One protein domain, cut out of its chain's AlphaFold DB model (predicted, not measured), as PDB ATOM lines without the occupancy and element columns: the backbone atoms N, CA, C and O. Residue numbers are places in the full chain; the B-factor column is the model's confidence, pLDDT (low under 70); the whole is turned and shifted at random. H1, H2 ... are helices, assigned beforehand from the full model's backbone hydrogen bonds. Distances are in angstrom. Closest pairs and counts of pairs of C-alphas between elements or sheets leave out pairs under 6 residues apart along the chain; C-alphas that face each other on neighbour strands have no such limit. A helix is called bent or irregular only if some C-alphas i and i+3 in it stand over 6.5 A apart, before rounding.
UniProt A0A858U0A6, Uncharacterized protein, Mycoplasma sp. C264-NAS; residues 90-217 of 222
ATOM      1  N   ILE A  90      -2.273  24.501  -3.550       91.06
ATOM      2  CA  ILE A  90      -0.814  24.537  -3.693       91.06
ATOM      3  C   ILE A  90      -0.204  24.025  -2.394       91.06
ATOM      4  O   ILE A  90      -0.642  24.418  -1.316       91.06
ATOM      5  N   ASP A  91       0.796  23.154  -2.490       89.81
ATOM      6  CA  ASP A  91       1.519  22.662  -1.319       89.81
ATOM      7  C   ASP A  91       2.366  23.782  -0.699       89.81
ATOM      8  O   ASP A  91       3.466  24.080  -1.169       89.81
ATOM      9  N   CYS A  92       1.832  24.425   0.345       87.12
ATOM     10  CA  CYS A  92       2.540  25.508   1.014       87.12
ATOM     11  C   CYS A  92       3.763  25.019   1.794       87.12
ATOM     12  O   CYS A  92       4.683  25.809   1.940       87.12
ATOM     13  N   ASP A  93       3.798  23.774   2.291       87.69
ATOM     14  CA  ASP A  93       4.957  23.286   3.058       87.69
ATOM     15  C   ASP A  93       6.154  23.132   2.116       87.69
ATOM     16  O   ASP A  93       7.259  23.584   2.407       87.69
ATOM     17  N   LYS A  94       5.912  22.569   0.925       88.12
ATOM     18  CA  LYS A  94       6.923  22.522  -0.133       88.12
ATOM     19  C   LYS A  94       7.375  23.925  -0.540       88.12
ATOM     20  O   LYS A  94       8.569  24.178  -0.622       88.12
ATOM     21  N   LEU A  95       6.423  24.834  -0.756       86.19
ATOM     22  CA  LEU A  95       6.722  26.210  -1.147       86.19
ATOM     23  C   LEU A  95       7.527  26.960  -0.079       86.19
ATOM     24  O   LEU A  95       8.415  27.729  -0.422       86.19
ATOM     25  N   PHE A  96       7.214  26.741   1.197       86.25
ATOM     26  CA  PHE A  96       7.909  27.345   2.329       86.25
ATOM     27  C   PHE A  96       9.363  26.868   2.403       86.25
ATOM     28  O   PHE A  96      10.261  27.689   2.550       86.25
ATOM     29  N   ASN A  97       9.601  25.564   2.229       85.50
ATOM     30  CA  ASN A  97      10.945  24.979   2.258       85.50
ATOM     31  C   ASN A  97      11.852  25.463   1.114       85.50
ATOM     32  O   ASN A  97      13.072  25.466   1.260       85.50
ATOM     33  N   ASP A  98      11.264  25.876  -0.010       84.44
ATOM     34  CA  ASP A  98      11.996  26.430  -1.152       84.44
ATOM     35  C   ASP A  98      12.380  27.918  -0.949       84.44
ATOM     36  O   ASP A  98      13.065  28.504  -1.791       84.44
ATOM     37  N   LEU A  99      11.934  28.557   0.143       84.88
ATOM     38  CA  LEU A  99      12.147  29.975   0.442       84.88
ATOM     39  C   LEU A  99      13.124  30.170   1.610       84.88
ATOM     40  O   LEU A  99      13.130  29.424   2.583       84.88
ATOM     41  N   ASN A 100      13.926  31.236   1.548       82.00
ATOM     42  CA  ASN A 100      14.788  31.624   2.665       82.00
ATOM     43  C   ASN A 100      13.938  32.236   3.791       82.00
ATOM     44  O   ASN A 100      13.361  33.310   3.612       82.00
ATOM     45  N   SER A 101      13.895  31.573   4.945       82.31
ATOM     46  CA  SER A 101      13.124  31.984   6.124       82.31
ATOM     47  C   SER A 101      14.020  32.390   7.295       82.31
ATOM     48  O   SER A 101      15.061  31.775   7.528       82.31
ATOM     49  N   SER A 102      13.598  33.390   8.071       85.69
ATOM     50  CA  SER A 102      14.221  33.715   9.361       85.69
ATOM     51  C   SER A 102      13.789  32.744  10.468       85.69
ATOM     52  O   SER A 102      12.776  32.052  10.343       85.69
ATOM     53  N   GLU A 103      14.517  32.727  11.589       83.81
ATOM     54  CA  GLU A 103      14.175  31.891  12.753       83.81
ATOM     55  C   GLU A 103      12.763  32.179  13.295       83.81
ATOM     56  O   GLU A 103      12.017  31.255  13.619       83.81
ATOM     57  N   GLU A 104      12.354  33.451  13.339       83.88
ATOM     58  CA  GLU A 104      11.009  33.841  13.789       83.88
ATOM     59  C   GLU A 104       9.909  33.317  12.852       83.88
ATOM     60  O   GLU A 104       8.865  32.850  13.306       83.88
ATOM     61  N   GLN A 105      10.157  33.347  11.542       86.00
ATOM     62  CA  GLN A 105       9.221  32.864  10.525       86.00
ATOM     63  C   GLN A 105       9.097  31.341  10.552       86.00
ATOM     64  O   GLN A 105       7.994  30.803  10.458       86.00
ATOM     65  N   MET A 106      10.220  30.643  10.740       86.25
ATOM     66  CA  MET A 106      10.228  29.195  10.936       86.25
ATOM     67  C   MET A 106       9.454  28.793  12.185       86.25
ATOM     68  O   MET A 106       8.738  27.793  12.160       86.25
ATOM     69  N   LYS A 107       9.561  29.575  13.264       87.12
ATOM     70  CA  LYS A 107       8.824  29.314  14.498       87.12
ATOM     71  C   LYS A 107       7.314  29.399  14.280       87.12
ATOM     72  O   LYS A 107       6.612  28.457  14.621       87.12
ATOM     73  N   LEU A 108       6.830  30.466  13.642       86.38
ATOM     74  CA  LEU A 108       5.403  30.621  13.334       86.38
ATOM     75  C   LEU A 108       4.874  29.472  12.456       86.38
ATOM     76  O   LEU A 108       3.816  28.910  12.742       86.38
ATOM     77  N   HIS A 109       5.624  29.100  11.420       90.38
ATOM     78  CA  HIS A 109       5.250  28.001  10.532       90.38
ATOM     79  C   HIS A 109       5.264  26.638  11.247       90.38
ATOM     80  O   HIS A 109       4.388  25.798  11.031       90.38
ATOM     81  N   SER A 110       6.225  26.422  12.148       88.00
ATOM     82  CA  SER A 110       6.297  25.211  12.976       88.00
ATOM     83  C   SER A 110       5.117  25.137  13.946       88.00
ATOM     84  O   SER A 110       4.425  24.121  13.982       88.00
ATOM     85  N   ASP A 111       4.802  26.241  14.631       88.31
ATOM     86  CA  ASP A 111       3.643  26.347  15.521       88.31
ATOM     87  C   ASP A 111       2.336  26.043  14.768       88.31
ATOM     88  O   ASP A 111       1.447  25.368  15.299       88.31
ATOM     89  N   PHE A 112       2.213  26.503  13.515       92.31
ATOM     90  CA  PHE A 112       1.081  26.170  12.651       92.31
ATOM     91  C   PHE A 112       1.030  24.672  12.331       92.31
ATOM     92  O   PHE A 112      -0.019  24.041  12.474       92.31
ATOM     93  N   ASN A 113       2.152  24.090  11.912       90.44
ATOM     94  CA  ASN A 113       2.227  22.684  11.530       90.44
ATOM     95  C   ASN A 113       1.896  21.737  12.687       90.44
ATOM     96  O   ASN A 113       1.234  20.726  12.457       90.44
ATOM     97  N   GLU A 114       2.305  22.079  13.908       90.88
ATOM     98  CA  GLU A 114       2.046  21.276  15.104       90.88
ATOM     99  C   GLU A 114       0.605  21.426  15.607       90.88
ATOM    100  O   GLU A 114      -0.071  20.435  15.889       90.88
ATOM    101  N   ASN A 115       0.099  22.659  15.698       91.25
ATOM    102  CA  ASN A 115      -1.176  22.927  16.373       91.25
ATOM    103  C   ASN A 115      -2.382  22.966  15.420       91.25
ATOM    104  O   ASN A 115      -3.528  22.827  15.853       91.25
ATOM    105  N   PHE A 116      -2.146  23.142  14.118       91.94
ATOM    106  CA  PHE A 116      -3.181  23.355  13.103       91.94
ATOM    107  C   PHE A 116      -3.027  22.426  11.891       91.94
ATOM    108  O   PHE A 116      -3.498  22.747  10.800       91.94
ATOM    109  N   GLU A 117      -2.461  21.228  12.075       89.50
ATOM    110  CA  GLU A 117      -2.253  20.226  11.014       89.50
ATOM    111  C   GLU A 117      -3.515  19.974  10.160       89.50
ATOM    112  O   GLU A 117      -3.470  19.936   8.929       89.50
ATOM    113  N   LYS A 118      -4.688  19.894  10.802       90.69
ATOM    114  CA  LYS A 118      -5.985  19.688  10.124       90.69
ATOM    115  C   LYS A 118      -6.379  20.831   9.181       90.69
ATOM    116  O   LYS A 118      -7.276  20.662   8.359       90.69
ATOM    117  N   LEU A 119      -5.734  21.990   9.301       94.12
ATOM    118  CA  LEU A 119      -5.983  23.185   8.501       94.12
ATOM    119  C   LEU A 119      -4.943  23.389   7.388       94.12
ATOM    120  O   LEU A 119      -5.049  24.363   6.643       94.12
ATOM    121  N   LYS A 120      -4.020  22.437   7.177       93.94
ATOM    122  CA  LYS A 120      -3.086  22.451   6.036       93.94
ATOM    123  C   LYS A 120      -3.801  22.467   4.688       93.94
ATOM    124  O   LYS A 120      -3.499  23.302   3.841       93.94
ATOM    125  N   LEU A 121      -4.793  21.596   4.482       93.19
ATOM    126  CA  LEU A 121      -5.563  21.587   3.232       93.19
ATOM    127  C   LEU A 121      -6.335  22.908   3.018       93.19
ATOM    128  O   LEU A 121      -6.243  23.460   1.921       93.19
ATOM    129  N   PRO A 122      -7.048  23.461   4.021       94.69
ATOM    130  CA  PRO A 122      -7.597  24.816   3.961       94.69
ATOM    131  C   PRO A 122      -6.576  25.902   3.585       94.69
ATOM    132  O   PRO A 122      -6.848  26.685   2.677       94.69
ATOM    133  N   ARG A 123      -5.391  25.922   4.209       95.88
ATOM    134  CA  ARG A 123      -4.297  26.855   3.877       95.88
ATOM    135  C   ARG A 123      -3.872  26.722   2.412       95.88
ATOM    136  O   ARG A 123      -3.884  27.705   1.672       95.88
ATOM    137  N   ASN A 124      -3.579  25.497   1.979       95.94
ATOM    138  CA  ASN A 124      -3.158  25.169   0.616       95.94
ATOM    139  C   ASN A 124      -4.231  25.551  -0.422       95.94
ATOM    140  O   ASN A 124      -3.931  26.093  -1.489       95.94
ATOM    141  N   THR A 125      -5.502  25.307  -0.091       95.56
ATOM    142  CA  THR A 125      -6.667  25.668  -0.913       95.56
ATOM    143  C   THR A 125      -6.796  27.182  -1.051       95.56
ATOM    144  O   THR A 125      -7.034  27.687  -2.150       95.56
ATOM    145  N   PHE A 126      -6.616  27.921   0.048       96.69
ATOM    146  CA  PHE A 126      -6.688  29.376   0.034       96.69
ATOM    147  C   PHE A 126      -5.556  29.997  -0.790       96.69
ATOM    148  O   PHE A 126      -5.819  30.871  -1.616       96.69
ATOM    149  N   LEU A 127      -4.320  29.507  -0.637       95.25
ATOM    150  CA  LEU A 127      -3.186  29.971  -1.439       95.25
ATOM    151  C   LEU A 127      -3.402  29.701  -2.935       95.25
ATOM    152  O   LEU A 127      -3.195  30.587  -3.762       95.25
ATOM    153  N   GLY A 128      -3.892  28.510  -3.291       94.62
ATOM    154  CA  GLY A 128      -4.237  28.165  -4.673       94.62
ATOM    155  C   GLY A 128      -5.317  29.066  -5.282       94.62
ATOM    156  O   GLY A 128      -5.231  29.482  -6.446       94.62
ATOM    157  N   PHE A 129      -6.322  29.427  -4.478       95.12
ATOM    158  CA  PHE A 129      -7.309  30.430  -4.863       95.12
ATOM    159  C   PHE A 129      -6.668  31.806  -5.080       95.12
ATOM    160  O   PHE A 129      -6.925  32.410  -6.122       95.12
ATOM    161  N   LEU A 130      -5.846  32.281  -4.141       94.31
ATOM    162  CA  LEU A 130      -5.184  33.586  -4.212       94.31
ATOM    163  C   LEU A 130      -4.318  33.695  -5.471       94.31
ATOM    164  O   LEU A 130      -4.450  34.641  -6.234       94.31
ATOM    165  N   TYR A 131      -3.537  32.662  -5.771       92.38
ATOM    166  CA  TYR A 131      -2.745  32.573  -6.994       92.38
ATOM    167  C   TYR A 131      -3.599  32.739  -8.261       92.38
ATOM    168  O   TYR A 131      -3.311  33.541  -9.150       92.38
ATOM    169  N   SER A 132      -4.717  32.009  -8.324       91.81
ATOM    170  CA  SER A 132      -5.678  32.105  -9.429       91.81
ATOM    171  C   SER A 132      -6.396  33.459  -9.486       91.81
ATOM    172  O   SER A 132      -6.858  33.868 -10.555       91.81
ATOM    173  N   PHE A 133      -6.563  34.115  -8.339       92.31
ATOM    174  CA  PHE A 133      -7.147  35.443  -8.222       92.31
ATOM    175  C   PHE A 133      -6.190  36.497  -8.785       92.31
ATOM    176  O   PHE A 133      -6.600  37.247  -9.668       92.31
ATOM    177  N   GLU A 134      -4.915  36.469  -8.395       91.38
ATOM    178  CA  GLU A 134      -3.893  37.406  -8.873       91.38
ATOM    179  C   GLU A 134      -3.694  37.339 -10.389       91.38
ATOM    180  O   GLU A 134      -3.747  38.368 -11.070       91.38
ATOM    181  N   LYS A 135      -3.603  36.127 -10.958       91.19
ATOM    182  CA  LYS A 135      -3.526  35.931 -12.421       91.19
ATOM    183  C   LYS A 135      -4.641  36.648 -13.174       91.19
ATOM    184  O   LYS A 135      -4.417  37.274 -14.210       91.19
ATOM    185  N   LYS A 136      -5.861  36.592 -12.635       90.25
ATOM    186  CA  LYS A 136      -7.034  37.239 -13.235       90.25
ATOM    187  C   LYS A 136      -7.044  38.744 -13.015       90.25
ATOM    188  O   LYS A 136      -7.382  39.471 -13.946       90.25
ATOM    189  N   SER A 137      -6.695  39.200 -11.816       88.88
ATOM    190  CA  SER A 137      -6.670  40.620 -11.454       88.88
ATOM    191  C   SER A 137      -5.653  41.392 -12.294       88.88
ATOM    192  O   SER A 137      -5.979  42.445 -12.841       88.88
ATOM    193  N   PHE A 138      -4.461  40.825 -12.488       89.19
ATOM    194  CA  PHE A 138      -3.384  41.428 -13.277       89.19
ATOM    195  C   PHE A 138      -3.390  41.033 -14.760       89.19
ATOM    196  O   PHE A 138      -2.609  41.588 -15.531       89.19
ATOM    197  N   LYS A 139      -4.286  40.122 -15.179       88.44
ATOM    198  CA  LYS A 139      -4.399  39.592 -16.552       88.44
ATOM    199  C   LYS A 139      -3.076  39.017 -17.078       88.44
ATOM    200  O   LYS A 139      -2.662  39.326 -18.195       88.44
ATOM    201  N   ARG A 140      -2.407  38.213 -16.253       86.56
ATOM    202  CA  ARG A 140      -1.084  37.639 -16.529       86.56
ATOM    203  C   ARG A 140      -1.042  36.178 -16.101       86.56
ATOM    204  O   ARG A 140      -1.344  35.863 -14.953       86.56
ATOM    205  N   ASP A 141      -0.666  35.296 -17.023       86.19
ATOM    206  CA  ASP A 141      -0.650  33.845 -16.789       86.19
ATOM    207  C   ASP A 141       0.654  33.348 -16.147       86.19
ATOM    208  O   ASP A 141       0.680  32.258 -15.570       86.19
ATOM    209  N   ASP A 142       1.713  34.152 -16.206       85.38
ATOM    210  CA  ASP A 142       3.067  33.867 -15.725       85.38
ATOM    211  C   ASP A 142       3.295  34.222 -14.248       85.38
ATOM    212  O   ASP A 142       4.357  33.917 -13.710       85.38
ATOM    213  N   ILE A 143       2.308  34.826 -13.574       86.31
ATOM    214  CA  ILE A 143       2.414  35.164 -12.148       86.31
ATOM    215  C   ILE A 143       2.654  33.900 -11.326       86.31
ATOM    216  O   ILE A 143       1.855  32.962 -11.384       86.31
ATOM    217  N   ASP A 144       3.711  33.936 -10.516       85.12
ATOM    218  CA  ASP A 144       4.059  32.899  -9.555       85.12
ATOM    219  C   ASP A 144       4.218  33.484  -8.146       85.12
ATOM    220  O   ASP A 144       5.241  34.077  -7.823       85.12
ATOM    221  N   LEU A 145       3.180  33.366  -7.310       84.69
ATOM    222  CA  LEU A 145       3.132  33.924  -5.955       84.69
ATOM    223  C   LEU A 145       4.002  33.122  -4.970       84.69
ATOM    224  O   LEU A 145       3.498  32.332  -4.173       84.69
ATOM    225  N   LYS A 146       5.316  33.357  -5.008       87.25
ATOM    226  CA  LYS A 146       6.300  32.787  -4.076       87.25
ATOM    227  C   LYS A 146       6.689  33.804  -3.003       87.25
ATOM    228  O   LYS A 146       7.834  34.248  -2.936       87.25
ATOM    229  N   SER A 147       5.713  34.214  -2.195       89.38
ATOM    230  CA  SER A 147       5.928  35.167  -1.102       89.38
ATOM    231  C   SER A 147       5.768  34.485   0.252       89.38
ATOM    232  O   SER A 147       4.677  34.038   0.604       89.38
ATOM    233  N   LEU A 148       6.859  34.450   1.023       90.25
ATOM    234  CA  LEU A 148       6.863  33.934   2.392       90.25
ATOM    235  C   LEU A 148       5.910  34.730   3.290       90.25
ATOM    236  O   LEU A 148       5.167  34.154   4.077       90.25
ATOM    237  N   GLU A 149       5.883  36.053   3.121       92.31
ATOM    238  CA  GLU A 149       4.985  36.941   3.861       92.31
ATOM    239  C   GLU A 149       3.517  36.568   3.626       92.31
ATOM    240  O   GLU A 149       2.741  36.469   4.574       92.31
ATOM    241  N   VAL A 150       3.141  36.291   2.375       94.25
ATOM    242  CA  VAL A 150       1.773  35.875   2.042       94.25
ATOM    243  C   VAL A 150       1.423  34.554   2.724       94.25
ATOM    244  O   VAL A 150       0.337  34.439   3.289       94.25
ATOM    245  N   ILE A 151       2.325  33.566   2.698       93.94
ATOM    246  CA  ILE A 151       2.101  32.262   3.343       93.94
ATOM    247  C   ILE A 151       1.860  32.451   4.845       93.94
ATOM    248  O   ILE A 151       0.853  31.974   5.368       93.94
ATOM    249  N   LEU A 152       2.728  33.210   5.516       94.25
ATOM    250  CA  LEU A 152       2.626  33.459   6.953       94.25
ATOM    251  C   LEU A 152       1.365  34.248   7.316       94.25
ATOM    252  O   LEU A 152       0.691  33.915   8.286       94.25
ATOM    253  N   LEU A 153       0.973  35.244   6.516       96.19
ATOM    254  CA  LEU A 153      -0.278  35.980   6.730       96.19
ATOM    255  C   LEU A 153      -1.516  35.079   6.611       96.19
ATOM    256  O   LEU A 153      -2.503  35.303   7.316       96.19
ATOM    257  N   ILE A 154      -1.486  34.069   5.736       96.75
ATOM    258  CA  ILE A 154      -2.558  33.069   5.639       96.75
ATOM    259  C   ILE A 154      -2.578  32.197   6.899       96.75
ATOM    260  O   ILE A 154      -3.651  31.964   7.454       96.75
ATOM    261  N   GLU A 155      -1.423  31.739   7.378       96.19
ATOM    262  CA  GLU A 155      -1.325  30.949   8.614       96.19
ATOM    263  C   GLU A 155      -1.803  31.751   9.832       96.19
ATOM    264  O   GLU A 155      -2.648  31.273  10.591       96.19
ATOM    265  N   GLU A 156      -1.385  33.011   9.967       96.19
ATOM    266  CA  GLU A 156      -1.875  33.908  11.015       96.19
ATOM    267  C   GLU A 156      -3.388  34.124  10.941       96.19
ATOM    268  O   GLU A 156      -4.065  34.103  11.973       96.19
ATOM    269  N   MET A 157      -3.939  34.308   9.736       97.06
ATOM    270  CA  MET A 157      -5.384  34.422   9.546       97.06
ATOM    271  C   MET A 157      -6.093  33.188  10.100       97.06
ATOM    272  O   MET A 157      -7.075  33.320  10.832       97.06
ATOM    273  N   ILE A 158      -5.601  31.993   9.776       96.56
ATOM    274  CA  ILE A 158      -6.184  30.728  10.230       96.56
ATOM    275  C   ILE A 158      -6.113  30.616  11.756       96.56
ATOM    276  O   ILE A 158      -7.117  30.287  12.391       96.56
ATOM    277  N   ILE A 159      -4.963  30.933  12.353       94.62
ATOM    278  CA  ILE A 159      -4.761  30.882  13.805       94.62
ATOM    279  C   ILE A 159      -5.721  31.849  14.510       94.62
ATOM    280  O   ILE A 159      -6.449  31.454  15.423       94.62
ATOM    281  N   LYS A 160      -5.773  33.113  14.071       95.12
ATOM    282  CA  LYS A 160      -6.599  34.149  14.710       95.12
ATOM    283  C   LYS A 160      -8.090  33.907  14.533       95.12
ATOM    284  O   LYS A 160      -8.842  34.040  15.491       95.12
ATOM    285  N   THR A 161      -8.532  33.498  13.348       94.19
ATOM    286  CA  THR A 161      -9.945  33.155  13.120       94.19
ATOM    287  C   THR A 161     -10.366  31.919  13.911       94.19
ATOM    288  O   THR A 161     -11.461  31.904  14.472       94.19
ATOM    289  N   SER A 162      -9.489  30.920  14.040       92.62
ATOM    290  CA  SER A 162      -9.741  29.754  14.893       92.62
ATOM    291  C   SER A 162      -9.848  30.141  16.368       92.62
ATOM    292  O   SER A 162     -10.712  29.612  17.064       92.62
ATOM    293  N   ALA A 163      -9.038  31.091  16.840       91.19
ATOM    294  CA  ALA A 163      -9.129  31.613  18.203       91.19
ATOM    295  C   ALA A 163     -10.414  32.429  18.441       91.19
ATOM    296  O   ALA A 163     -11.104  32.212  19.436       91.19
ATOM    297  N   ASP A 164     -10.767  33.327  17.519       91.44
ATOM    298  CA  ASP A 164     -11.901  34.248  17.680       91.44
ATOM    299  C   ASP A 164     -13.263  33.571  17.460       91.44
ATOM    300  O   ASP A 164     -14.257  33.926  18.100       91.44
ATOM    301  N   TYR A 165     -13.331  32.606  16.538       89.06
ATOM    302  CA  TYR A 165     -14.586  31.995  16.088       89.06
ATOM    303  C   TYR A 165     -14.695  30.498  16.403       89.06
ATOM    304  O   TYR A 165     -15.766  29.914  16.223       89.06
ATOM    305  N   GLY A 166     -13.620  29.866  16.879       86.25
ATOM    306  CA  GLY A 166     -13.558  28.430  17.170       86.25
ATOM    307  C   GLY A 166     -13.361  27.536  15.940       86.25
ATOM    308  O   GLY A 166     -13.305  26.317  16.087       86.25
ATOM    309  N   TYR A 167     -13.289  28.111  14.735       88.25
ATOM    310  CA  TYR A 167     -13.028  27.404  13.481       88.25
ATOM    311  C   TYR A 167     -12.514  28.364  12.401       88.25
ATOM    312  O   TYR A 167     -12.789  29.566  12.434       88.25
ATOM    313  N   PHE A 168     -11.836  27.803  11.400       93.44
ATOM    314  CA  PHE A 168     -11.536  28.471  10.138       93.44
ATOM    315  C   PHE A 168     -12.333  27.823   9.003       93.44
ATOM    316  O   PHE A 168     -12.344  26.599   8.867       93.44
ATOM    317  N   ASP A 169     -12.982  28.646   8.183       92.69
ATOM    318  CA  ASP A 169     -13.687  28.227   6.975       92.69
ATOM    319  C   ASP A 169     -13.027  28.889   5.760       92.69
ATOM    320  O   ASP A 169     -13.122  30.100   5.534       92.69
ATOM    321  N   VAL A 170     -12.335  28.066   4.970       94.94
ATOM    322  CA  VAL A 170     -11.629  28.513   3.767       94.94
ATOM    323  C   VAL A 170     -12.579  29.058   2.706       94.94
ATOM    324  O   VAL A 170     -12.240  30.017   2.015       94.94
ATOM    325  N   TYR A 171     -13.776  28.495   2.569       92.06
ATOM    326  CA  TYR A 171     -14.724  28.919   1.544       92.06
ATOM    327  C   TYR A 171     -15.386  30.231   1.925       92.06
ATOM    328  O   TYR A 171     -15.564  31.096   1.064       92.06
ATOM    329  N   LEU A 172     -15.637  30.435   3.220       91.75
ATOM    330  CA  LEU A 172     -15.991  31.746   3.741       91.75
ATOM    331  C   LEU A 172     -14.885  32.768   3.445       91.75
ATOM    332  O   LEU A 172     -15.188  33.829   2.902       91.75
ATOM    333  N   ALA A 173     -13.614  32.455   3.721       95.06
ATOM    334  CA  ALA A 173     -12.496  33.356   3.421       95.06
ATOM    335  C   ALA A 173     -12.442  33.736   1.929       95.06
ATOM    336  O   ALA A 173     -12.297  34.911   1.589       95.06
ATOM    337  N   ILE A 174     -12.619  32.755   1.037       93.94
ATOM    338  CA  ILE A 174     -12.654  32.951  -0.419       93.94
ATOM    339  C   ILE A 174     -13.820  33.863  -0.832       93.94
ATOM    340  O   ILE A 174     -13.633  34.791  -1.623       93.94
ATOM    341  N   GLU A 175     -15.030  33.621  -0.323       89.31
ATOM    342  CA  GLU A 175     -16.202  34.444  -0.646       89.31
ATOM    343  C   GLU A 175     -16.059  35.873  -0.114       89.31
ATOM    344  O   GLU A 175     -16.340  36.832  -0.840       89.31
ATOM    345  N   LEU A 176     -15.543  36.033   1.109       91.50
ATOM    346  CA  LEU A 176     -15.244  37.342   1.680       91.50
ATOM    347  C   LEU A 176     -14.208  38.082   0.827       91.50
ATOM    348  O   LEU A 176     -14.461  39.227   0.454       91.50
ATOM    349  N   MET A 177     -13.122  37.426   0.408       91.19
ATOM    350  CA  MET A 177     -12.101  38.025  -0.462       91.19
ATOM    351  C   MET A 177     -12.686  38.495  -1.801       91.19
ATOM    352  O   MET A 177     -12.479  39.637  -2.210       91.19
ATOM    353  N   LYS A 178     -13.505  37.666  -2.465       87.81
ATOM    354  CA  LYS A 178     -14.207  38.075  -3.696       87.81
ATOM    355  C   LYS A 178     -15.162  39.243  -3.458       87.81
ATOM    356  O   LYS A 178     -15.316  40.094  -4.333       87.81
ATOM    357  N   SER A 179     -15.851  39.258  -2.316       85.06
ATOM    358  CA  SER A 179     -16.808  40.311  -1.971       85.06
ATOM    359  C   SER A 179     -16.127  41.645  -1.681       85.06
ATOM    360  O   SER A 179     -16.692  42.683  -2.010       85.06
ATOM    361  N   MET A 180     -14.899  41.633  -1.154       82.69
ATOM    362  CA  MET A 180     -14.118  42.848  -0.904       82.69
ATOM    363  C   MET A 180     -13.806  43.620  -2.186       82.69
ATOM    364  O   MET A 180     -13.694  44.840  -2.145       82.69
ATOM    365  N   ASN A 181     -13.719  42.926  -3.325       69.62
ATOM    366  CA  ASN A 181     -13.533  43.553  -4.633       69.62
ATOM    367  C   ASN A 181     -14.855  44.079  -5.245       69.62
ATOM    368  O   ASN A 181     -14.871  44.647  -6.336       69.62
ATOM    369  N   LYS A 182     -16.000  43.886  -4.572       69.38
ATOM    370  CA  LYS A 182     -17.310  44.412  -4.989       69.38
ATOM    371  C   LYS A 182     -17.643  45.681  -4.199       69.38
ATOM    372  O   LYS A 182     -17.345  45.793  -3.017       69.38
ATOM    373  N   LYS A 183     -18.355  46.622  -4.835       55.97
ATOM    374  CA  LYS A 183     -18.741  47.928  -4.251       55.97
ATOM    375  C   LYS A 183     -19.565  47.859  -2.953       55.97
ATOM    376  O   LYS A 183     -19.663  48.867  -2.263       55.97
ATOM    377  N   PHE A 184     -20.171  46.716  -2.627       56.56
ATOM    378  CA  PHE A 184     -21.077  46.578  -1.487       56.56
ATOM    379  C   PHE A 184     -20.687  45.390  -0.606       56.56
ATOM    380  O   PHE A 184     -21.103  44.259  -0.850       56.56
ATOM    381  N   VAL A 185     -19.928  45.675   0.450       66.06
ATOM    382  CA  VAL A 185     -19.806  44.796   1.619       66.06
ATOM    383  C   VAL A 185     -20.776  45.316   2.677       66.06
ATOM    384  O   VAL A 185     -20.750  46.499   3.025       66.06
ATOM    385  N   TRP A 186     -21.659  44.456   3.186       68.25
ATOM    386  CA  TRP A 186     -22.616  44.857   4.214       68.25
ATOM    387  C   TRP A 186     -21.879  45.171   5.523       68.25
ATOM    388  O   TRP A 186     -21.065  44.381   6.000       68.25
ATOM    389  N   LYS A 187     -22.183  46.318   6.155       75.44
ATOM    390  CA  LYS A 187     -21.561  46.731   7.434       75.44
ATOM    391  C   LYS A 187     -21.700  45.666   8.535       75.44
ATOM    392  O   LYS A 187     -20.817  45.542   9.381       75.44
ATOM    393  N   GLY A 188     -22.796  44.901   8.513       77.75
ATOM    394  CA  GLY A 188     -23.031  43.785   9.433       77.75
ATOM    395  C   GLY A 188     -22.022  42.647   9.265       77.75
ATOM    396  O   GLY A 188     -21.476  42.176  10.261       77.75
ATOM    397  N   ASP A 189     -21.706  42.270   8.023       76.19
ATOM    398  CA  ASP A 189     -20.724  41.219   7.728       76.19
ATOM    399  C   ASP A 189     -19.324  41.639   8.166       76.19
ATOM    400  O   ASP A 189     -18.610  40.848   8.779       76.19
ATOM    401  N   PHE A 190     -18.961  42.907   7.947       81.38
ATOM    402  CA  PHE A 190     -17.678  43.442   8.404       81.38
ATOM    403  C   PHE A 190     -17.517  43.351   9.924       81.38
ATOM    404  O   PHE A 190     -16.448  43.006  10.418       81.38
ATOM    405  N   LYS A 191     -18.587  43.622  10.682       84.69
ATOM    406  CA  LYS A 191     -18.567  43.496  12.144       84.69
ATOM    407  C   LYS A 191     -18.486  42.034  12.589       84.69
ATOM    408  O   LYS A 191     -17.782  41.737  13.549       84.69
ATOM    409  N   ARG A 192     -19.204  41.134  11.912       86.44
ATOM    410  CA  ARG A 192     -19.271  39.709  12.262       86.44
ATOM    411  C   ARG A 192     -17.972  38.966  11.951       86.44
ATOM    412  O   ARG A 192     -17.523  38.178  12.774       86.44
ATOM    413  N   TYR A 193     -17.369  39.244  10.800       91.31
ATOM    414  CA  TYR A 193     -16.180  38.559  10.286       91.31
ATOM    415  C   TYR A 193     -14.950  39.472  10.273       91.31
ATOM    416  O   TYR A 193     -14.113  39.395   9.375       91.31
ATOM    417  N   LYS A 194     -14.857  40.374  11.258       92.44
ATOM    418  CA  LYS A 194     -13.820  41.407  11.349       92.44
ATOM    419  C   LYS A 194     -12.410  40.843  11.141       92.44
ATOM    420  O   LYS A 194     -11.679  41.367  10.305       92.44
ATOM    421  N   THR A 195     -12.068  39.755  11.830       94.81
ATOM    422  CA  THR A 195     -10.736  39.136  11.771       94.81
ATOM    423  C   THR A 195     -10.416  38.616  10.371       94.81
ATOM    424  O   THR A 195      -9.320  38.853   9.871       94.81
ATOM    425  N   TYR A 196     -11.391  38.010   9.675       95.25
ATOM    426  CA  TYR A 196     -11.218  37.649   8.264       95.25
ATOM    427  C   TYR A 196     -10.904  38.887   7.425       95.25
ATOM    428  O   TYR A 196      -9.901  38.912   6.725       95.25
ATOM    429  N   PHE A 197     -11.721  39.939   7.504       92.88
ATOM    430  CA  PHE A 197     -11.511  41.129   6.678       92.88
ATOM    431  C   PHE A 197     -10.173  41.830   6.939       92.88
ATOM    432  O   PHE A 197      -9.562  42.339   5.999       92.88
ATOM    433  N   GLU A 198      -9.719  41.886   8.191       94.12
ATOM    434  CA  GLU A 198      -8.427  42.478   8.543       94.12
ATOM    435  C   GLU A 198      -7.269  41.735   7.877       94.12
ATOM    436  O   GLU A 198      -6.432  42.361   7.224       94.12
ATOM    437  N   TYR A 199      -7.255  40.408   7.981       96.88
ATOM    438  CA  TYR A 199      -6.211  39.585   7.382       96.88
ATOM    439  C   TYR A 199      -6.306  39.521   5.861       96.88
ATOM    440  O   TYR A 199      -5.296  39.696   5.187       96.88
ATOM    441  N   LEU A 200      -7.507  39.378   5.298       96.12
ATOM    442  CA  LEU A 200      -7.708  39.381   3.850       96.12
ATOM    443  C   LEU A 200      -7.186  40.673   3.210       96.12
ATOM    444  O   LEU A 200      -6.571  40.616   2.151       96.12
ATOM    445  N   ARG A 201      -7.351  41.836   3.858       93.00
ATOM    446  CA  ARG A 201      -6.765  43.098   3.367       93.00
ATOM    447  C   ARG A 201      -5.240  43.074   3.360       93.00
ATOM    448  O   ARG A 201      -4.648  43.557   2.400       93.00
ATOM    449  N   LYS A 202      -4.616  42.544   4.416       96.12
ATOM    450  CA  LYS A 202      -3.152  42.414   4.498       96.12
ATOM    451  C   LYS A 202      -2.629  41.470   3.418       96.12
ATOM    452  O   LYS A 202      -1.693  41.826   2.715       96.12
ATOM    453  N   ILE A 203      -3.287  40.322   3.251       96.62
ATOM    454  CA  ILE A 203      -2.932  39.305   2.258       96.62
ATOM    455  C   ILE A 203      -3.025  39.874   0.841       96.62
ATOM    456  O   ILE A 203      -2.049  39.775   0.108       96.62
ATOM    457  N   ILE A 204      -4.147  40.508   0.468       93.56
ATOM    458  CA  ILE A 204      -4.296  41.126  -0.863       93.56
ATOM    459  C   ILE A 204      -3.207  42.170  -1.080       93.56
ATOM    460  O   ILE A 204      -2.559  42.167  -2.115       93.56
ATOM    461  N   ARG A 205      -2.973  43.050  -0.099       93.25
ATOM    462  CA  ARG A 205      -1.959  44.096  -0.231       93.25
ATOM    463  C   ARG A 205      -0.559  43.513  -0.453       93.25
ATOM    464  O   ARG A 205       0.126  43.978  -1.353       93.25
ATOM    465  N   SER A 206      -0.147  42.529   0.349       95.19
ATOM    466  CA  SER A 206       1.172  41.886   0.217       95.19
ATOM    467  C   SER A 206       1.287  41.114  -1.106       95.19
ATOM    468  O   SER A 206       2.302  41.211  -1.793       95.19
ATOM    469  N   ALA A 207       0.221  40.424  -1.529       94.06
ATOM    470  CA  ALA A 207       0.186  39.728  -2.813       94.06
ATOM    471  C   ALA A 207       0.273  40.698  -4.005       94.06
ATOM    472  O   ALA A 207       1.126  40.516  -4.873       94.06
ATOM    473  N   ASP A 208      -0.539  41.759  -4.014       92.00
ATOM    474  CA  ASP A 208      -0.522  42.812  -5.037       92.00
ATOM    475  C   ASP A 208       0.860  43.471  -5.135       92.00
ATOM    476  O   ASP A 208       1.358  43.728  -6.233       92.00
ATOM    477  N   GLU A 209       1.473  43.785  -3.989       93.31
ATOM    478  CA  GLU A 209       2.792  44.411  -3.910       93.31
ATOM    479  C   GLU A 209       3.872  43.494  -4.487       93.31
ATOM    480  O   GLU A 209       4.617  43.912  -5.377       93.31
ATOM    481  N   TYR A 210       3.888  42.224  -4.077       92.81
ATOM    482  CA  TYR A 210       4.784  41.212  -4.630       92.81
ATOM    483  C   TYR A 210       4.621  41.078  -6.150       92.81
ATOM    484  O   TYR A 210       5.595  41.171  -6.898       92.81
ATOM    485  N   VAL A 211       3.383  40.929  -6.636       91.62
ATOM    486  CA  VAL A 211       3.112  40.778  -8.072       91.62
ATOM    487  C   VAL A 211       3.594  42.000  -8.851       91.62
ATOM    488  O   VAL A 211       4.226  41.862  -9.904       91.62
ATOM    489  N   ARG A 212       3.336  43.206  -8.335       89.88
ATOM    490  CA  ARG A 212       3.780  44.449  -8.972       89.88
ATOM    491  C   ARG A 212       5.298  44.518  -9.069       89.88
ATOM    492  O   ARG A 212       5.791  44.791 -10.160       89.88
ATOM    493  N   LEU A 213       6.005  44.255  -7.973       90.12
ATOM    494  CA  LEU A 213       7.464  44.366  -7.901       90.12
ATOM    495  C   LEU A 213       8.181  43.312  -8.754       90.12
ATOM    496  O   LEU A 213       9.172  43.615  -9.420       90.12
ATOM    497  N   THR A 214       7.674  42.081  -8.763       89.19
ATOM    498  CA  THR A 214       8.342  40.956  -9.429       89.19
ATOM    499  C   THR A 214       7.985  40.854 -10.913       89.19
ATOM    500  O   THR A 214       8.861  40.586 -11.735       89.19
ATOM    501  N   PHE A 215       6.723  41.098 -11.280       86.19
ATOM    502  CA  PHE A 215       6.230  40.821 -12.636       86.19
ATOM    503  C   PHE A 215       5.871  42.085 -13.424       86.19
ATOM    504  O   PHE A 215       5.968  42.085 -14.649       86.19
ATOM    505  N   VAL A 216       5.441  43.172 -12.774       80.56
ATOM    506  CA  VAL A 216       4.955  44.368 -13.487       80.56
ATOM    507  C   VAL A 216       6.067  45.397 -13.707       80.56
ATOM    508  O   VAL A 216       6.262  45.838 -14.841       80.56
ATOM    509  N   SER A 217       6.818  45.767 -12.666       66.88
ATOM    510  CA  SER A 217       7.852  46.817 -12.733       66.88
ATOM    511  C   SER A 217       9.085  46.446 -13.557       66.88
ATOM    512  O   SER A 217       9.798  47.335 -14.013       66.88
TER     513      SER A 217
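AT A GLANCE: This is residues 90 to 217 of the 222 residues of an uncharacterized protein of Mycoplasma sp. C264-NAS (UniProt A0A858U0A6). Two pairs of helices make crossed layers: H4 and H7 lie side by side, running opposite ways, while H3 crosses over them with H5 at its side, and H5 crosses H7. H2 packs on H4, short H1 sits by H3 and H4, and H6 lies farthest from the mean of the C-alphas. The printed part has 128 residues with seven named helices, H1 to H7 in chain order, and no named strand: all helix, with mostly crossed packing. It is compact and rounded, with a radius of gyration of the C-alphas of 14.5 A and spans of 40 by 37 by 21 A.

HOW THE PARTS SIT: H1, residues 92 to 97, is near H2, residues 103 to 115. H3, residues 117 to 138, only just touches H1, with 3 pairs of C-alphas within 8 A, the closest Cys 92 and Asn 124 at 5.7 A. H4, residues 148 to 165, touches H2, closest C-alphas Phe 112 and Glu 155 at 6.7 A. H4 touches H3 at a steep tilt of 56 degrees, closest C-alphas Arg 123 and Ile 154 at 6.7 A. H5, residues 170 to 180, touches H3 at a shallow tilt of 27 degrees, the same way, closest C-alphas Pro 122 and Val 170 at 5.5 A. H6, residues 187 to 192, and H7, residues 194 to 217, are close but not clearly touching, closest C-alphas Phe 190 and Phe 197 at 6.8 A. H7 touches H4 at a shallow tilt of 8 degrees, opposite ways, closest C-alphas Met 157 and Tyr 199 at 5.7 A. H7 touches H5, only just about perpendicular at 71 degrees, closest C-alphas Met 177 and Leu 200 at 6.3 A. Every O i to N i+4 pair is within hydrogen-bond range in H1, H2, H4, H5 and H6, against 15 of 18 in H3 and 19 of 20 in H7.

IN THESE COORDINATES: H1 begins at C-alpha 92 (2.540, 25.508, 1.014). H3 is 32.3 A long and irregular, with C-alphas 118 and 121 7.2 A apart; H4 is 25.5 A long. H7, 32.8 A long and only just irregular, with C-alphas 214 and 217 6.7 A apart, ends at C-alpha 217 (7.852, 46.817, -12.733).

THE WHOLE: The C-alphas farthest apart, Gly 166 and Ser 217, are 41.1 A apart. The printed part has no cut and no long link. Its mean pLDDT is 89.0; residues 181 to 186 and 217 are under 70.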